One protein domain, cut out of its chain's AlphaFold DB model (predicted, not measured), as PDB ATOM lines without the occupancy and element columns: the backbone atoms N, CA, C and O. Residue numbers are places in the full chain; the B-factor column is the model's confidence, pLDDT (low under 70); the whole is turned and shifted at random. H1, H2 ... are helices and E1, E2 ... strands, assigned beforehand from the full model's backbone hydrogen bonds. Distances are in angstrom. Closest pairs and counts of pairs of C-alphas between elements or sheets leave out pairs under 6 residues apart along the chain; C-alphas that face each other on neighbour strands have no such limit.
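What this domain is: This is residues 152 to 282 of the 488 residues of the protein "Rep_3 domain-containing protein" of Clostridium sp. (strain SY8519) (UniProt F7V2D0). A strongly twisted sheet of three strands, E1, E3 and E2, has helices over one face and no named helix over the other. Long H5 runs along the strands, while H1 and H2 cross them; short H3 and H4 form a small helical pair beyond the H2 end of the sheet. The printed part has 131 residues with five named helices and three named strands, in the order H1 E1 H2 H3 H4 H5 E2 E3. The sheet's order is E1 E3 E2, antiparallel throughout, and the class is mixed, helices and strands. It is compact, with a radius of gyration of the C-alphas of 16.0 A and spans of 47 by 34 by 25 A.

How they stand to each other: From the first residue come H1 (residues 154 to 164), E1 (177 to 183), H2 (184 to 190), H3 (199 to 206), H4 (211 to 217), H5 (227 to 244), E2 (250 to 259) and E3 (264 to 274). H1 is on the sheet at a height of 9.6 A, over E2 and across it at 83 degrees on the local plane. H1 touches residues 234 to 242 of H5, with closest C-alphas Thr 156 and Ala 238, 4.3 A apart, at a steep tilt of 68 degrees, only just short of perpendicular, the same way. E1 and E3 are antiparallel neighbours, with N 180 and O 270 2.9 A apart, within hydrogen-bond range. H2 is on the same face as H1, at a height of 5.8 A, only just over E1 with 3 of its C-alphas. H2 touches H4, with the closest C-alphas, those of Ala 185 and Glu 212, 5.3 A apart, about perpendicular at 73 degrees. H3 touches H4 at a steep tilt of 45 degrees, opposite ways, with closest C-alphas Ile 201 and Ile 214, 6.9 A apart. The helix pairs that touch are mostly crossed, at no shallow tilt. H3 and H4 are not on the sheet. H5 is on that same face, at a height of 9.7 A, over E3 and E2 and along E2 at 8 degrees on the local plane. E2 and E3 form a hairpin, with N 253 and O 271 2.8 A apart. Every O i to N i+4 pair is within hydrogen-bond range in H1, H2, H3 and H4, and 12 of 14 in H5.

Where its parts are: H1 begins at C-alpha 154, (-321.743, -268.393, -158.205), and is 15.3 A long. E1 is 19.4 A long, and H2, H3 and H4 are short. H5 begins at C-alpha 227, (-338.873, -263.385, -158.329), and is 23.8 A long. E2 is 29.0 A and E3 30.3 A long; E3 ends at C-alpha 274, (-329.301, -287.978, -154.914).

The domain as a whole: The C-alphas farthest apart, those of Arg 261 and Val 282, are 50.7 A apart. The printed part has no cut. The link from H1 to E1, residues 165 to 176, is long. The mean pLDDT of the printed part is 90.1, and residues 276 to 282 are under 70.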
ATOM      1  N   GLU A 152    -320.275-273.259-162.791       93.50
ATOM      2  CA  GLU A 152    -319.940-272.049-163.558       93.50
ATOM      3  C   GLU A 152    -320.676-270.808-163.044       93.50
ATOM      4  O   GLU A 152    -320.236-269.678-163.270       93.50
ATOM      5  N   SER A 153    -321.760-271.004-162.294       95.69
ATOM      6  CA  SER A 153    -322.496-269.934-161.627       95.69
ATOM      7  C   SER A 153    -322.175-269.873-160.134       95.69
ATOM      8  O   SER A 153    -322.214-270.872-159.414       95.69
ATOM      9  N   ASN A 154    -321.922-268.656-159.638       95.75
ATOM     10  CA  ASN A 154    -321.743-268.393-158.205       95.75
ATOM     11  C   ASN A 154    -322.963-268.820-157.381       95.75
ATOM     12  O   ASN A 154    -322.832-269.334-156.275       95.75
ATOM     13  N   ASN A 155    -324.153-268.619-157.945       96.12
ATOM     14  CA  ASN A 155    -325.400-268.974-157.287       96.12
ATOM     15  C   ASN A 155    -325.570-270.492-157.213       96.12
ATOM     16  O   ASN A 155    -326.004-270.992-156.184       96.12
ATOM     17  N   THR A 156    -325.189-271.222-158.269       97.94
ATOM     18  CA  THR A 156    -325.176-272.692-158.253       97.94
ATOM     19  C   THR A 156    -324.230-273.206-157.180       97.94
ATOM     20  O   THR A 156    -324.608-274.079-156.409       97.94
ATOM     21  N   PHE A 157    -323.031-272.626-157.095       97.00
ATOM     22  CA  PHE A 157    -322.042-272.971-156.079       97.00
ATOM     23  C   PHE A 157    -322.621-272.836-154.663       97.00
ATOM     24  O   PHE A 157    -322.652-273.811-153.916       97.00
ATOM     25  N   ARG A 158    -323.135-271.647-154.317       96.44
ATOM     26  CA  ARG A 158    -323.681-271.367-152.980       96.44
ATOM     27  C   ARG A 158    -324.942-272.177-152.682       96.44
ATOM     28  O   ARG A 158    -325.100-272.667-151.569       96.44
ATOM     29  N   LEU A 159    -325.819-272.362-153.671       97.81
ATOM     30  CA  LEU A 159    -327.031-273.160-153.498       97.81
ATOM     31  C   LEU A 159    -326.701-274.642-153.297       97.81
ATOM     32  O   LEU A 159    -327.328-275.288-152.463       97.81
ATOM     33  N   TYR A 160    -325.705-275.172-154.012       97.44
ATOM     34  CA  TYR A 160    -325.242-276.540-153.799       97.44
ATOM     35  C   TYR A 160    -324.740-276.725-152.367       97.44
ATOM     36  O   TYR A 160    -325.183-277.658-151.711       97.44
ATOM     37  N   GLU A 161    -323.880-275.835-151.857       95.50
ATOM     38  CA  GLU A 161    -323.410-275.899-150.463       95.50
ATOM     39  C   GLU A 161    -324.566-275.882-149.459       95.50
ATOM     40  O   GLU A 161    -324.595-276.703-148.542       95.50
ATOM     41  N   LEU A 162    -325.531-274.982-149.666       96.38
ATOM     42  CA  LEU A 162    -326.690-274.832-148.795       96.38
ATOM     43  C   LEU A 162    -327.571-276.086-148.791       96.38
ATOM     44  O   LEU A 162    -327.977-276.536-147.730       96.38
ATOM     45  N   LEU A 163    -327.855-276.671-149.957       97.44
ATOM     46  CA  LEU A 163    -328.719-277.854-150.055       97.44
ATOM     47  C   LEU A 163    -327.993-279.151-149.674       97.44
ATOM     48  O   LEU A 163    -328.623-280.102-149.212       97.44
ATOM     49  N   LYS A 164    -326.667-279.196-149.836       95.31
ATOM     50  CA  LYS A 164    -325.833-280.360-149.513       95.31
ATOM     51  C   LYS A 164    -325.916-280.737-148.036       95.31
ATOM     52  O   LYS A 164    -325.809-281.922-147.727       95.31
ATOM     53  N   ILE A 165    -326.205-279.783-147.147       94.31
ATOM     54  CA  ILE A 165    -326.402-280.069-145.719       94.31
ATOM     55  C   ILE A 165    -327.546-281.052-145.465       94.31
ATOM     56  O   ILE A 165    -327.513-281.754-144.467       94.31
ATOM     57  N   TYR A 166    -328.537-281.132-146.356       94.62
ATOM     58  CA  TYR A 166    -329.691-282.017-146.205       94.62
ATOM     59  C   TYR A 166    -329.493-283.386-146.867       94.62
ATOM     60  O   TYR A 166    -330.359-284.251-146.762       94.62
ATOM     61  N   GLU A 167    -328.364-283.632-147.540       92.12
ATOM     62  CA  GLU A 167    -328.139-284.874-148.290       92.12
ATOM     63  C   GLU A 167    -328.274-286.130-147.419       92.12
ATOM     64  O   GLU A 167    -328.771-287.163-147.879       92.12
ATOM     65  N   TYR A 168    -327.846-286.063-146.158       87.69
ATOM     66  CA  TYR A 168    -327.926-287.194-145.233       87.69
ATOM     67  C   TYR A 168    -329.370-287.534-144.826       87.69
ATOM     68  O   TYR A 168    -329.622-288.661-144.405       87.69
ATOM     69  N   LEU A 169    -330.306-286.590-144.978       90.12
ATOM     70  CA  LEU A 169    -331.729-286.760-144.671       90.12
ATOM     71  C   LEU A 169    -332.520-287.355-145.839       90.12
ATOM     72  O   LEU A 169    -333.656-287.777-145.648       90.12
ATOM     73  N   ILE A 170    -331.932-287.414-147.039       91.50
ATOM     74  CA  ILE A 170    -332.581-288.037-148.193       91.50
ATOM     75  C   ILE A 170    -332.763-289.535-147.897       91.50
ATOM     76  O   ILE A 170    -331.765-290.218-147.606       91.50
ATOM     77  N   PRO A 171    -333.992-290.080-147.988       89.50
ATOM     78  CA  PRO A 171    -334.224-291.506-147.793       89.50
ATOM     79  C   PRO A 171    -333.365-292.353-148.740       89.50
ATOM     80  O   PRO A 171    -332.888-291.886-149.774       89.50
ATOM     81  N   LYS A 172    -333.090-293.602-148.359       85.44
ATOM     82  CA  LYS A 172    -332.240-294.502-149.162       85.44
ATOM     83  C   LYS A 172    -332.980-295.155-150.329       85.44
ATOM     84  O   LYS A 172    -332.337-295.788-151.158       85.44
ATOM     85  N   GLU A 173    -334.301-295.031-150.359       85.19
ATOM     86  CA  GLU A 173    -335.149-295.563-151.418       85.19
ATOM     87  C   GLU A 173    -334.825-294.893-152.755       85.19
ATOM     88  O   GLU A 173    -334.518-293.700-152.824       85.19
ATOM     89  N   GLU A 174    -334.866-295.680-153.827       81.88
ATOM     90  CA  GLU A 174    -334.571-295.179-155.163       81.88
ATOM     91  C   GLU A 174    -335.594-294.113-155.573       81.88
ATOM     92  O   GLU A 174    -336.800-294.282-155.402       81.88
ATOM     93  N   GLY A 175    -335.102-292.985-156.088       83.06
ATOM     94  CA  GLY A 175    -335.945-291.852-156.474       83.06
ATOM     95  C   GLY A 175    -336.495-291.023-155.306       83.06
ATOM     96  O   GLY A 175    -337.153-290.014-155.559       83.06
ATOM     97  N   ALA A 176    -336.207-291.383-154.050       90.69
ATOM     98  CA  ALA A 176    -336.636-290.592-152.907       90.69
ATOM     99  C   ALA A 176    -335.958-289.216-152.869       90.69
ATOM    100  O   ALA A 176    -334.813-289.033-153.301       90.69
ATOM    101  N   CYS A 177    -336.669-288.250-152.293       95.44
ATOM    102  CA  CYS A 177    -336.160-286.910-152.053       95.44
ATOM    103  C   CYS A 177    -336.360-286.481-150.604       95.44
ATOM    104  O   CYS A 177    -337.152-287.067-149.865       95.44
ATOM    105  N   TYR A 178    -335.628-285.444-150.211       96.81
ATOM    106  CA  TYR A 178    -335.885-284.709-148.983       96.81
ATOM    107  C   TYR A 178    -336.521-283.359-149.314       96.81
ATOM    108  O   TYR A 178    -335.979-282.604-150.127       96.81
ATOM    109  N   GLU A 179    -337.661-283.059-148.694       97.75
ATOM    110  CA  GLU A 179    -338.319-281.761-148.823       97.75
ATOM    111  C   GLU A 179    -337.769-280.781-147.783       97.75
ATOM    112  O   GLU A 179    -337.747-281.075-146.589       97.75
ATOM    113  N   VAL A 180    -337.386-279.583-148.226       96.62
ATOM    114  CA  VAL A 180    -337.053-278.471-147.333       96.62
ATOM    115  C   VAL A 180    -337.661-277.166-147.828       96.62
ATOM    116  O   VAL A 180    -337.694-276.881-149.024       96.62
ATOM    117  N   LYS A 181    -338.136-276.344-146.896       97.25
ATOM    118  CA  LYS A 181    -338.629-274.994-147.163       97.25
ATOM    119  C   LYS A 181    -337.600-273.976-146.680       97.25
ATOM    120  O   LYS A 181    -337.221-274.022-145.519       97.25
ATOM    121  N   ILE A 182    -337.235-273.030-147.544       95.88
ATOM    122  CA  ILE A 182    -336.324-271.921-147.218       95.88
ATOM    123  C   ILE A 182    -337.013-270.597-147.568       95.88
ATOM    124  O   ILE A 182    -337.649-270.490-148.625       95.88
ATOM    125  N   GLY A 183    -336.928-269.594-146.686       96.12
ATOM    126  CA  GLY A 183    -337.469-268.256-146.949       96.12
ATOM    127  C   GLY A 183    -336.795-267.605-148.160       96.12
ATOM    128  O   GLY A 183    -335.609-267.809-148.400       96.12
ATOM    129  N   LEU A 184    -337.523-266.823-148.966       95.62
ATOM    130  CA  LEU A 184    -336.931-266.197-150.157       95.62
ATOM    131  C   LEU A 184    -335.891-265.136-149.775       95.62
ATOM    132  O   LEU A 184    -334.836-265.069-150.405       95.62
ATOM    133  N   ALA A 185    -336.187-264.323-148.756       94.00
ATOM    134  CA  ALA A 185    -335.251-263.330-148.243       94.00
ATOM    135  C   ALA A 185    -334.011-264.023-147.668       94.00
ATOM    136  O   ALA A 185    -332.904-263.774-148.137       94.00
ATOM    137  N   GLU A 186    -334.212-264.971-146.751       93.88
ATOM    138  CA  GLU A 186    -333.161-265.816-146.180       93.88
ATOM    139  C   GLU A 186    -332.252-266.411-147.269       93.88
ATOM    140  O   GLU A 186    -331.049-266.150-147.283       93.88
ATOM    141  N   LEU A 187    -332.836-267.069-148.274       95.88
ATOM    142  CA  LEU A 187    -332.104-267.646-149.395       95.88
ATOM    143  C   LEU A 187    -331.262-266.599-150.143       95.88
ATOM    144  O   LEU A 187    -330.109-266.864-150.480       95.88
ATOM    145  N   LYS A 188    -331.789-265.394-150.399       95.38
ATOM    146  CA  LYS A 188    -331.012-264.314-151.034       95.38
ATOM    147  C   LYS A 188    -329.806-263.889-150.184       95.38
ATOM    148  O   LYS A 188    -328.758-263.591-150.762       95.38
ATOM    149  N   PHE A 189    -329.927-263.891-148.857       93.31
ATOM    150  CA  PHE A 189    -328.808-263.646-147.942       93.31
ATOM    151  C   PHE A 189    -327.797-264.800-147.944       93.31
ATOM    152  O   PHE A 189    -326.600-264.548-148.086       93.31
ATOM    153  N   ASN A 190    -328.234-266.065-147.853       93.31
ATOM    154  CA  ASN A 190    -327.310-267.211-147.881       93.31
ATOM    155  C   ASN A 190    -326.514-267.265-149.194       93.31
ATOM    156  O   ASN A 190    -325.324-267.588-149.197       93.31
ATOM    157  N   LEU A 191    -327.156-266.929-150.318       94.94
ATOM    158  CA  LEU A 191    -326.526-266.892-151.639       94.94
ATOM    159  C   LEU A 191    -325.635-265.657-151.859       94.94
ATOM    160  O   LEU A 191    -324.993-265.559-152.907       94.94
ATOM    161  N   GLY A 192    -325.602-264.709-150.916       92.50
ATOM    162  CA  GLY A 192    -324.821-263.476-151.033       92.50
ATOM    163  C   GLY A 192    -325.347-262.499-152.088       92.50
ATOM    164  O   GLY A 192    -324.612-261.623-152.549       92.50
ATOM    165  N   ILE A 193    -326.603-262.661-152.518       94.31
ATOM    166  CA  ILE A 193    -327.285-261.714-153.415       94.31
ATOM    167  C   ILE A 193    -327.561-260.414-152.660       94.31
ATOM    168  O   ILE A 193    -327.379-259.327-153.214       94.31
ATOM    169  N   ILE A 194    -327.963-260.554-151.395       93.25
ATOM    170  CA  ILE A 194    -328.016-259.478-150.415       93.25
ATOM    171  C   ILE A 194    -326.790-259.622-149.511       93.25
ATOM    172  O   ILE A 194    -326.498-260.711-149.016       93.25
ATOM    173  N   ASP A 195    -326.048-258.531-149.345       90.56
ATOM    174  CA  ASP A 195    -324.799-258.515-148.592       90.56
ATOM    175  C   ASP A 195    -325.068-258.239-147.111       90.56
ATOM    176  O   ASP A 195    -325.374-257.108-146.739       90.56
ATOM    177  N   ALA A 196    -324.947-259.264-146.264       86.75
ATOM    178  CA  ALA A 196    -325.098-259.111-144.816       86.75
ATOM    179  C   ALA A 196    -324.020-258.200-144.192       86.75
ATOM    180  O   ALA A 196    -324.210-257.714-143.082       86.75
ATOM    181  N   GLY A 197    -322.899-257.965-144.886       83.81
ATOM    182  CA  GLY A 197    -321.829-257.082-144.427       83.81
ATOM    183  C   GLY A 197    -322.018-255.603-144.781       83.81
ATOM    184  O   GLY A 197    -321.207-254.784-144.342       83.81
ATOM    185  N   ASP A 198    -323.041-255.246-145.571       88.00
ATOM    186  CA  ASP A 198    -323.357-253.846-145.880       88.00
ATOM    187  C   ASP A 198    -323.782-253.099-144.613       88.00
ATOM    188  O   ASP A 198    -324.588-253.595-143.831       88.00
ATOM    189  N   GLU A 199    -323.282-251.881-144.415       88.56
ATOM    190  CA  GLU A 199    -323.479-251.138-143.169       88.56
ATOM    191  C   GLU A 199    -324.961-250.879-142.844       88.56
ATOM    192  O   GLU A 199    -325.359-250.932-141.677       88.56
ATOM    193  N   LYS A 200    -325.800-250.602-143.852       91.69
ATOM    194  CA  LYS A 200    -327.231-250.340-143.633       91.69
ATOM    195  C   LYS A 200    -327.966-251.622-143.269       91.69
ATOM    196  O   LYS A 200    -328.826-251.606-142.392       91.69
ATOM    197  N   ILE A 201    -327.612-252.716-143.933       90.56
ATOM    198  CA  ILE A 201    -328.170-254.043-143.675       90.56
ATOM    199  C   ILE A 201    -327.735-254.538-142.294       90.56
ATOM    200  O   ILE A 201    -328.583-254.932-141.501       90.56
ATOM    201  N   GLU A 202    -326.449-254.429-141.959       87.56
ATOM    202  CA  GLU A 202    -325.891-254.809-140.659       87.56
ATOM    203  C   GLU A 202    -326.593-254.044-139.521       87.56
ATOM    204  O   GLU A 202    -326.964-254.639-138.508       87.56
ATOM    205  N   LYS A 203    -326.850-252.737-139.693       89.50
ATOM    206  CA  LYS A 203    -327.628-251.933-138.731       89.50
ATOM    207  C   LYS A 203    -329.073-252.416-138.590       89.50
ATOM    208  O   LYS A 203    -329.567-252.488-137.469       89.50
ATOM    209  N   ALA A 204    -329.734-252.763-139.693       90.56
ATOM    210  CA  ALA A 204    -331.116-253.235-139.667       90.56
ATOM    211  C   ALA A 204    -331.259-254.612-138.999       90.56
ATOM    212  O   ALA A 204    -332.166-254.808-138.187       90.56
ATOM    213  N   ILE A 205    -330.322-255.528-139.266       87.81
ATOM    214  CA  ILE A 205    -330.242-256.831-138.589       87.81
ATOM    215  C   ILE A 205    -330.050-256.613-137.083       87.81
ATOM    216  O   ILE A 205    -330.789-257.168-136.276       87.81
ATOM    217  N   LYS A 206    -329.122-255.728-136.689       85.12
ATOM    218  CA  LYS A 206    -328.882-255.391-135.274       85.12
ATOM    219  C   LYS A 206    -330.089-254.757-134.582       85.12
ATOM    220  O   LYS A 206    -330.243-254.937-133.380       85.12
ATOM    221  N   SER A 207    -330.943-254.036-135.312       88.81
ATOM    222  CA  SER A 207    -332.200-253.501-134.773       88.81
ATOM    223  C   SER A 207    -333.329-254.537-134.676       88.81
ATOM    224  O   SER A 207    -334.436-254.178-134.290       88.81
ATOM    225  N   GLY A 208    -333.078-255.798-135.048       86.50
ATOM    226  CA  GLY A 208    -334.079-256.867-135.029       86.50
ATOM    227  C   GLY A 208    -335.083-256.805-136.182       86.50
ATOM    228  O   GLY A 208    -336.172-257.364-136.076       86.50
ATOM    229  N   MET A 209    -334.756-256.112-137.280       90.06
ATOM    230  CA  MET A 209    -335.617-256.079-138.463       90.06
ATOM    231  C   MET A 209    -335.617-257.451-139.149       90.06
ATOM    232  O   MET A 209    -334.560-258.057-139.322       90.06
ATOM    233  N   SER A 210    -336.794-257.921-139.574       90.56
ATOM    234  CA  SER A 210    -336.920-259.194-140.294       90.56
ATOM    235  C   SER A 210    -336.155-259.171-141.622       90.56
ATOM    236  O   SER A 210    -336.056-258.128-142.277       90.56
ATOM    237  N   LEU A 211    -335.640-260.323-142.065       90.88
ATOM    238  CA  LEU A 211    -334.946-260.414-143.355       90.88
ATOM    239  C   LEU A 211    -335.876-260.048-144.522       90.88
ATOM    240  O   LEU A 211    -335.417-259.470-145.508       90.88
ATOM    241  N   GLU A 212    -337.175-260.343-144.408       91.19
ATOM    242  CA  GLU A 212    -338.192-259.937-145.377       91.19
ATOM    243  C   GLU A 212    -338.314-258.415-145.479       91.19
ATOM    244  O   GLU A 212    -338.308-257.872-146.586       91.19
ATOM    245  N   ASP A 213    -338.385-257.719-144.342       91.94
ATOM    246  CA  ASP A 213    -338.432-256.258-144.315       91.94
ATOM    247  C   ASP A 213    -337.145-255.646-144.873       91.94
ATOM    248  O   ASP A 213    -337.204-254.652-145.599       91.94
ATOM    249  N   ILE A 214    -335.987-256.245-144.579       93.12
ATOM    250  CA  ILE A 214    -334.704-255.778-145.108       93.12
ATOM    251  C   ILE A 214    -334.654-255.947-146.634       93.12
ATOM    252  O   ILE A 214    -334.270-254.998-147.322       93.12
ATOM    253  N   ASP A 215    -335.069-257.098-147.180       92.69
ATOM    254  CA  ASP A 215    -335.158-257.330-148.636       92.69
ATOM    255  C   ASP A 215    -336.097-256.308-149.303       92.69
ATOM    256  O   ASP A 215    -335.750-255.692-150.313       92.69
ATOM    257  N   ASP A 216    -337.263-256.063-148.702       90.75
ATOM    258  CA  ASP A 216    -338.292-255.193-149.274       90.75
ATOM    259  C   ASP A 216    -337.969-253.694-149.187       90.75
ATOM    260  O   ASP A 216    -338.281-252.949-150.122       90.75
ATOM    261  N   LYS A 217    -337.390-253.237-148.069       92.94
ATOM    262  CA  LYS A 217    -337.262-251.805-147.737       92.94
ATOM    263  C   LYS A 217    -335.846-251.265-147.896       92.94
ATOM    264  O   LYS A 217    -335.683-250.088-148.210       92.94
ATOM    265  N   ILE A 218    -334.822-252.094-147.685       91.94
ATOM    266  CA  ILE A 218    -333.419-251.648-147.640       91.94
ATOM    267  C   ILE A 218    -332.658-252.150-148.863       91.94
ATOM    268  O   ILE A 218    -332.039-251.363-149.580       91.94
ATOM    269  N   ALA A 219    -332.757-253.443-149.168       90.12
ATOM    270  CA  ALA A 219    -332.066-254.080-150.283       90.12
ATOM    271  C   ALA A 219    -332.783-253.866-151.634       90.12
ATOM    272  O   ALA A 219    -332.697-254.689-152.543       90.12
ATOM    273  N   VAL A 220    -333.446-252.721-151.818       83.56
ATOM    274  CA  VAL A 220    -334.270-252.402-153.002       83.56
ATOM    275  C   VAL A 220    -333.507-252.422-154.330       83.56
ATOM    276  O   VAL A 220    -334.120-252.576-155.388       83.56
ATOM    277  N   ASN A 221    -332.180-252.281-154.268       82.19
ATOM    278  CA  ASN A 221    -331.264-252.312-155.411       82.19
ATOM    279  C   ASN A 221    -330.505-253.643-155.530       82.19
ATOM    280  O   ASN A 221    -329.584-253.759-156.344       82.19
ATOM    281  N   ALA A 222    -330.849-254.644-154.715       82.19
ATOM    282  CA  ALA A 222    -330.251-255.964-154.811       82.19
ATOM    283  C   ALA A 222    -330.529-256.582-156.184       82.19
ATOM    284  O   ALA A 222    -331.576-256.380-156.814       82.19
ATOM    285  N   LYS A 223    -329.565-257.373-156.661       82.62
ATOM    286  CA  LYS A 223    -329.739-258.134-157.898       82.62
ATOM    287  C   LYS A 223    -330.909-259.098-157.738       82.62
ATOM    288  O   LYS A 223    -331.114-259.659-156.670       82.62
ATOM    289  N   TYR A 224    -331.633-259.329-158.830       85.75
ATOM    290  CA  TYR A 224    -332.736-260.294-158.858       85.75
ATOM    291  C   TYR A 224    -333.824-260.003-157.814       85.75
ATOM    292  O   TYR A 224    -334.375-260.923-157.210       85.75
ATOM    293  N   ARG A 225    -334.117-258.716-157.589       82.25
ATOM    294  CA  ARG A 225    -335.168-258.291-156.663       82.25
ATOM    295  C   ARG A 225    -336.499-258.973-156.976       82.25
ATOM    296  O   ARG A 225    -337.137-259.500-156.067       82.25
ATOM    297  N   ASP A 226    -336.899-258.980-158.248       87.50
ATOM    298  CA  ASP A 226    -338.101-259.673-158.687       87.50
ATOM    299  C   ASP A 226    -337.889-261.191-158.758       87.50
ATOM    300  O   ASP A 226    -336.855-261.699-159.203       87.50
ATOM    301  N   TYR A 227    -338.927-261.929-158.361       92.94
ATOM    302  CA  TYR A 227    -338.873-263.385-158.329       92.94
ATOM    303  C   TYR A 227    -338.656-264.004-159.719       92.94
ATOM    304  O   TYR A 227    -338.022-265.046-159.825       92.94
ATOM    305  N   SER A 228    -339.128-263.377-160.802       93.12
ATOM    306  CA  SER A 228    -338.971-263.921-162.161       93.12
ATOM    307  C   SER A 228    -337.498-263.991-162.573       93.12
ATOM    308  O   SER A 228    -337.027-265.029-163.049       93.12
ATOM    309  N   ASN A 229    -336.744-262.917-162.339       93.69
ATOM    310  CA  ASN A 229    -335.308-262.875-162.577       93.69
ATOM    311  C   ASN A 229    -334.545-263.756-161.591       93.69
ATOM    312  O   ASN A 229    -333.637-264.465-162.025       93.69
ATOM    313  N   PHE A 230    -334.933-263.774-160.310       95.94
ATOM    314  CA  PHE A 230    -334.358-264.699-159.328       95.94
ATOM    315  C   PHE A 230    -334.506-266.146-159.795       95.94
ATOM    316  O   PHE A 230    -333.517-266.852-159.963       95.94
ATOM    317  N   ARG A 231    -335.724-266.566-160.138       97.19
ATOM    318  CA  ARG A 231    -336.015-267.900-160.658       97.19
ATOM    319  C   ARG A 231    -335.128-268.242-161.855       97.19
ATOM    320  O   ARG A 231    -334.394-269.220-161.809       97.19
ATOM    321  N   LYS A 232    -335.133-267.401-162.893       96.56
ATOM    322  CA  LYS A 232    -334.415-267.671-164.150       96.56
ATOM    323  C   LYS A 232    -332.891-267.697-164.001       96.56
ATOM    324  O   LYS A 232    -332.233-268.455-164.707       96.56
ATOM    325  N   ARG A 233    -332.323-266.824-163.159       96.00
ATOM    326  CA  ARG A 233    -330.865-266.591-163.052       96.00
ATOM    327  C   ARG A 233    -330.210-267.300-161.866       96.00
ATOM    328  O   ARG A 233    -328.984-267.363-161.796       96.00
ATOM    329  N   VAL A 234    -331.012-267.778-160.922       97.25
ATOM    330  CA  VAL A 234    -330.557-268.464-159.710       97.25
ATOM    331  C   VAL A 234    -331.042-269.905-159.759       97.25
ATOM    332  O   VAL A 234    -330.234-270.803-159.973       97.25
ATOM    333  N   LEU A 235    -332.352-270.125-159.639       98.44
ATOM    334  CA  LEU A 235    -332.924-271.461-159.456       98.44
ATOM    335  C   LEU A 235    -332.830-272.314-160.727       98.44
ATOM    336  O   LEU A 235    -332.284-273.410-160.681       98.44
ATOM    337  N   ASP A 236    -333.280-271.800-161.873       98.38
ATOM    338  CA  ASP A 236    -333.257-272.525-163.151       98.38
ATOM    339  C   ASP A 236    -331.823-272.786-163.628       98.38
ATOM    340  O   ASP A 236    -331.535-273.831-164.215       98.38
ATOM    341  N   THR A 237    -330.911-271.836-163.395       98.06
ATOM    342  CA  THR A 237    -329.485-272.000-163.706       98.06
ATOM    343  C   THR A 237    -328.866-273.093-162.836       98.06
ATOM    344  O   THR A 237    -328.262-274.021-163.372       98.06
ATOM    345  N   ALA A 238    -329.079-273.032-161.518       98.25
ATOM    346  CA  ALA A 238    -328.539-274.017-160.591       98.25
ATOM    347  C   ALA A 238    -329.129-275.411-160.803       98.25
ATOM    348  O   ALA A 238    -328.383-276.387-160.806       98.25
ATOM    349  N   TYR A 239    -330.434-275.505-161.074       98.12
ATOM    350  CA  TYR A 239    -331.093-276.754-161.439       98.12
ATOM    351  C   TYR A 239    -330.397-277.426-162.624       98.12
ATOM    352  O   TYR A 239    -329.980-278.579-162.530       98.12
ATOM    353  N   LYS A 240    -330.224-276.689-163.730       97.75
ATOM    354  CA  LYS A 240    -329.609-277.212-164.955       97.75
ATOM    355  C   LYS A 240    -328.167-277.653-164.724       97.75
ATOM    356  O   LYS A 240    -327.807-278.755-165.130       97.75
ATOM    357  N   GLU A 241    -327.360-276.825-164.060       96.94
ATOM    358  CA  GLU A 241    -325.962-277.157-163.761       96.94
ATOM    359  C   GLU A 241    -325.848-278.385-162.843       96.94
ATOM    360  O   GLU A 241    -325.106-279.316-163.155       96.94
ATOM    361  N   MET A 242    -326.603-278.435-161.740       96.50
ATOM    362  CA  MET A 242    -326.548-279.547-160.783       96.50
ATOM    363  C   MET A 242    -327.095-280.849-161.375       96.50
ATOM    364  O   MET A 242    -326.490-281.903-161.187       96.50
ATOM    365  N   LYS A 243    -328.205-280.795-162.125       95.56
ATOM    366  CA  LYS A 243    -328.817-281.970-162.763       95.56
ATOM    367  C   LYS A 243    -327.940-282.549-163.878       95.56
ATOM    368  O   LYS A 243    -327.916-283.762-164.050       95.56
ATOM    369  N   ALA A 244    -327.223-281.715-164.632       93.50
ATOM    370  CA  ALA A 244    -326.335-282.178-165.702       93.50
ATOM    371  C   ALA A 244    -324.934-282.586-165.206       93.50
ATOM    372  O   ALA A 244    -324.185-283.243-165.936       93.50
ATOM    373  N   SER A 245    -324.549-282.185-163.991       90.44
ATOM    374  CA  SER A 245    -323.217-282.459-163.454       90.44
ATOM    375  C   SER A 245    -323.020-283.945-163.160       90.44
ATOM    376  O   SER A 245    -323.791-284.565-162.436       90.44
ATOM    377  N   LYS A 246    -321.914-284.501-163.663       88.00
ATOM    378  CA  LYS A 246    -321.444-285.854-163.311       88.00
ATOM    379  C   LYS A 246    -320.702-285.905-161.974       88.00
ATOM    380  O   LYS A 246    -320.349-286.984-161.518       88.00
ATOM    381  N   LYS A 247    -320.381-284.739-161.409       89.31
ATOM    382  CA  LYS A 247    -319.569-284.605-160.195       89.31
ATOM    383  C   LYS A 247    -320.432-284.306-158.980       89.31
ATOM    384  O   LYS A 247    -320.126-284.802-157.907       89.31
ATOM    385  N   ALA A 248    -321.502-283.531-159.161       91.25
ATOM    386  CA  ALA A 248    -322.448-283.232-158.100       91.25
ATOM    387  C   ALA A 248    -323.085-284.520-157.566       91.25
ATOM    388  O   ALA A 248    -323.510-285.388-158.324       91.25
ATOM    389  N   THR A 249    -323.179-284.621-156.245       90.31
ATOM    390  CA  THR A 249    -323.795-285.778-155.574       90.31
ATOM    391  C   THR A 249    -325.320-285.672-155.494       90.31
ATOM    392  O   THR A 249    -326.019-286.678-155.403       90.31
ATOM    393  N   ILE A 250    -325.830-284.440-155.538       94.81
ATOM    394  CA  ILE A 250    -327.244-284.104-155.430       94.81
ATOM    395  C   ILE A 250    -327.655-283.124-156.525       94.81
ATOM    396  O   ILE A 250    -326.841-282.360-157.049       94.81
ATOM    397  N   TYR A 251    -328.948-283.116-156.810       96.88
ATOM    398  CA  TYR A 251    -329.652-282.061-157.528       96.88
ATOM    399  C   TYR A 251    -330.974-281.784-156.803       96.88
ATOM    400  O   TYR A 251    -331.280-282.419-155.794       96.88
ATOM    401  N   PHE A 252    -331.758-280.826-157.286       98.19
ATOM    402  CA  PHE A 252    -333.036-280.490-156.668       98.19
ATOM    403  C   PHE A 252    -334.127-280.281-157.707       98.19
ATOM    404  O   PHE A 252    -333.826-280.058-158.868       98.19
ATOM    405  N   GLU A 253    -335.379-280.303-157.287       98.31
ATOM    406  CA  GLU A 253    -336.502-279.644-157.952       98.31
ATOM    407  C   GLU A 253    -337.106-278.639-156.972       98.31
ATOM    408  O   GLU A 253    -336.750-278.633-155.789       98.31
ATOM    409  N   TYR A 254    -337.960-277.730-157.436       98.50
ATOM    410  CA  TYR A 254    -338.498-276.706-156.547       98.50
ATOM    411  C   TYR A 254    -339.870-276.190-156.970       98.50
ATOM    412  O   TYR A 254    -340.199-276.136-158.155       98.50
ATOM    413  N   VAL A 255    -340.638-275.732-155.981       97.88
ATOM    414  CA  VAL A 255    -341.892-274.999-156.182       97.88
ATOM    415  C   VAL A 255    -341.910-273.722-155.333       97.88
ATOM    416  O   VAL A 255    -341.494-273.742-154.169       97.88
ATOM    417  N   PRO A 256    -342.366-272.578-155.879       97.25
ATOM    418  CA  PRO A 256    -342.533-271.366-155.090       97.25
ATOM    419  C   PRO A 256    -343.705-271.492-154.119       97.25
ATOM    420  O   PRO A 256    -344.772-271.984-154.473       97.25
ATOM    421  N   ILE A 257    -343.535-270.939-152.924       96.50
ATOM    422  CA  ILE A 257    -344.616-270.715-151.966       96.50
ATOM    423  C   ILE A 257    -344.979-269.236-152.010       96.50
ATOM    424  O   ILE A 257    -344.140-268.362-151.772       96.50
ATOM    425  N   THR A 258    -346.246-268.952-152.299       95.25
ATOM    426  CA  THR A 258    -346.776-267.591-152.412       95.25
ATOM    427  C   THR A 258    -347.725-267.255-151.271       95.25
ATOM    428  O   THR A 258    -348.395-268.140-150.743       95.25
ATOM    429  N   ARG A 259    -347.840-265.973-150.922       91.62
ATOM    430  CA  ARG A 259    -348.779-265.476-149.908       91.62
ATOM    431  C   ARG A 259    -349.553-264.256-150.418       91.62
ATOM    432  O   ARG A 259    -349.012-263.422-151.145       91.62
ATOM    433  N   GLY A 260    -350.809-264.144-149.979       84.69
ATOM    434  CA  GLY A 260    -351.675-262.981-150.191       84.69
ATOM    435  C   GLY A 260    -352.266-262.861-151.600       84.69
ATOM    436  O   GLY A 260    -351.934-263.620-152.510       84.69
ATOM    437  N   ARG A 261    -353.142-261.862-151.784       75.94
ATOM    438  CA  ARG A 261    -353.892-261.613-153.032       75.94
ATOM    439  C   ARG A 261    -352.985-261.353-154.243       75.94
ATOM    440  O   ARG A 261    -353.327-261.741-155.352       75.94
ATOM    441  N   GLY A 262    -351.812-260.757-154.019       80.44
ATOM    442  CA  GLY A 262    -350.809-260.493-155.058       80.44
ATOM    443  C   GLY A 262    -349.907-261.681-155.412       80.44
ATOM    444  O   GLY A 262    -348.995-261.511-156.215       80.44
ATOM    445  N   ARG A 263    -350.112-262.863-154.803       85.62
ATOM    446  CA  ARG A 263    -349.291-264.073-155.010       85.62
ATOM    447  C   ARG A 263    -347.782-263.807-154.891       85.62
ATOM    448  O   ARG A 263    -346.981-264.375-155.632       85.62
ATOM    449  N   LYS A 264    -347.378-262.957-153.939       90.12
ATOM    450  CA  LYS A 264    -345.960-262.671-153.684       90.12
ATOM    451  C   LYS A 264    -345.274-263.953-153.225       90.12
ATOM    452  O   LYS A 264    -345.729-264.575-152.265       90.12
ATOM    453  N   THR A 265    -344.192-264.348-153.888       94.62
ATOM    454  CA  THR A 265    -343.366-265.483-153.456       94.62
ATOM    455  C   THR A 265    -342.623-265.117-152.177       94.62
ATOM    456  O   THR A 265    -341.892-264.133-152.154       94.62
ATOM    457  N   ILE A 266    -342.825-265.904-151.123       94.69
ATOM    458  CA  ILE A 266    -342.229-265.682-149.797       94.69
ATOM    459  C   ILE A 266    -341.203-266.754-149.423       94.69
ATOM    460  O   ILE A 266    -340.350-266.518-148.579       94.69
ATOM    461  N   ALA A 267    -341.277-267.931-150.040       96.88
ATOM    462  CA  ALA A 267    -340.384-269.047-149.762       96.88
ATOM    463  C   ALA A 267    -340.279-269.962-150.981       96.88
ATOM    464  O   ALA A 267    -341.125-269.919-151.879       96.88
ATOM    465  N   ILE A 268    -339.254-270.805-150.987       98.19
ATOM    466  CA  ILE A 268    -339.051-271.858-151.975       98.19
ATOM    467  C   ILE A 268    -339.089-273.196-151.246       98.19
ATOM    468  O   ILE A 268    -338.408-273.382-150.238       98.19
ATOM    469  N   ARG A 269    -339.908-274.119-151.750       98.56
ATOM    470  CA  ARG A 269    -339.895-275.522-151.340       98.56
ATOM    471  C   ARG A 269    -338.998-276.279-152.307       98.56
ATOM    472  O   ARG A 269    -339.286-276.306-153.501       98.56
ATOM    473  N   PHE A 270    -337.924-276.851-151.790       98.69
ATOM    474  CA  PHE A 270    -336.968-277.673-152.516       98.69
ATOM    475  C   PHE A 270    -337.250-279.152-152.275       98.69
ATOM    476  O   PHE A 270    -337.525-279.553-151.149       98.69
ATOM    477  N   PHE A 271    -337.105-279.951-153.325       98.25
ATOM    478  CA  PHE A 271    -337.096-281.408-153.291       98.25
ATOM    479  C   PHE A 271    -335.699-281.864-153.697       98.25
ATOM    480  O   PHE A 271    -335.302-281.686-154.845       98.25
ATOM    481  N   ILE A 272    -334.910-282.369-152.753       97.88
ATOM    482  CA  ILE A 272    -333.487-282.665-152.959       97.88
ATOM    483  C   ILE A 272    -333.318-284.155-153.235       97.88
ATOM    484  O   ILE A 272    -333.732-284.985-152.428       97.88
ATOM    485  N   TYR A 273    -332.667-284.485-154.344       96.12
ATOM    486  CA  TYR A 273    -332.463-285.850-154.820       96.12
ATOM    487  C   TYR A 273    -330.976-286.188-154.850       96.12
ATOM    488  O   TYR A 273    -330.143-285.336-155.175       96.12
ATOM    489  N   ARG A 274    -330.636-287.455-154.594       92.38
ATOM    490  CA  ARG A 274    -329.301-287.978-154.914       92.38
ATOM    491  C   ARG A 274    -329.192-288.243-156.411       92.38
ATOM    492  O   ARG A 274    -330.161-288.623-157.065       92.38
ATOM    493  N   HIS A 275    -327.995-288.066-156.957       89.38
ATOM    494  CA  HIS A 275    -327.676-288.599-158.274       89.38
ATOM    495  C   HIS A 275    -327.532-290.118-158.193       89.38
ATOM    496  O   HIS A 275    -326.730-290.622-157.411       89.38
ATOM    497  N   ASN A 276    -328.237-290.845-159.061       69.06
ATOM    498  CA  ASN A 276    -328.141-292.310-159.151       69.06
ATOM    499  C   ASN A 276    -326.745-292.793-159.592       69.06
ATOM    500  O   ASN A 276    -326.430-293.968-159.465       69.06
ATOM    501  N   ASN A 277    -325.905-291.886-160.099       55.28
ATOM    502  CA  ASN A 277    -324.533-292.158-160.530       55.28
ATOM    503  C   ASN A 277    -323.485-291.984-159.422       55.28
ATOM    504  O   ASN A 277    -322.293-292.115-159.696       55.28
ATOM    505  N   HIS A 278    -323.892-291.641-158.198       49.53
ATOM    506  CA  HIS A 278    -322.963-291.491-157.085       49.53
ATOM    507  C   HIS A 278    -322.722-292.841-156.407       49.53
ATOM    508  O   HIS A 278    -323.092-293.072-155.254       49.53
ATOM    509  N   ASP A 279    -322.081-293.743-157.147       38.78
ATOM    510  CA  ASP A 279    -321.313-294.796-156.503       38.78
ATOM    511  C   ASP A 279    -320.266-294.091-155.628       38.78
ATOM    512  O   ASP A 279    -319.597-293.157-156.078       38.78
ATOM    513  N   TRP A 280    -320.128-294.492-154.365       38.75
ATOM    514  CA  TRP A 280    -319.078-294.006-153.459       38.75
ATOM    515  C   TRP A 280    -317.700-294.540-153.886       38.75
ATOM    516  O   TRP A 280    -316.911-295.024-153.072       38.75
ATOM    517  N   HIS A 281    -317.379-294.447-155.171       36.19
ATOM    518  CA  HIS A 281    -316.015-294.484-155.637       36.19
ATOM    519  C   HIS A 281    -315.377-293.159-155.216       36.19
ATOM    520  O   HIS A 281    -315.247-292.213-155.989       36.19
ATOM    521  N   VAL A 282    -314.958-293.104-153.947       40.62
ATOM    522  CA  VAL A 282    -313.652-292.514-153.660       40.62
ATOM    523  C   VAL A 282    -312.738-293.200-154.665       40.62
ATOM    524  O   VAL A 282    -312.576-294.422-154.593       40.62
TER     525      VAL A 282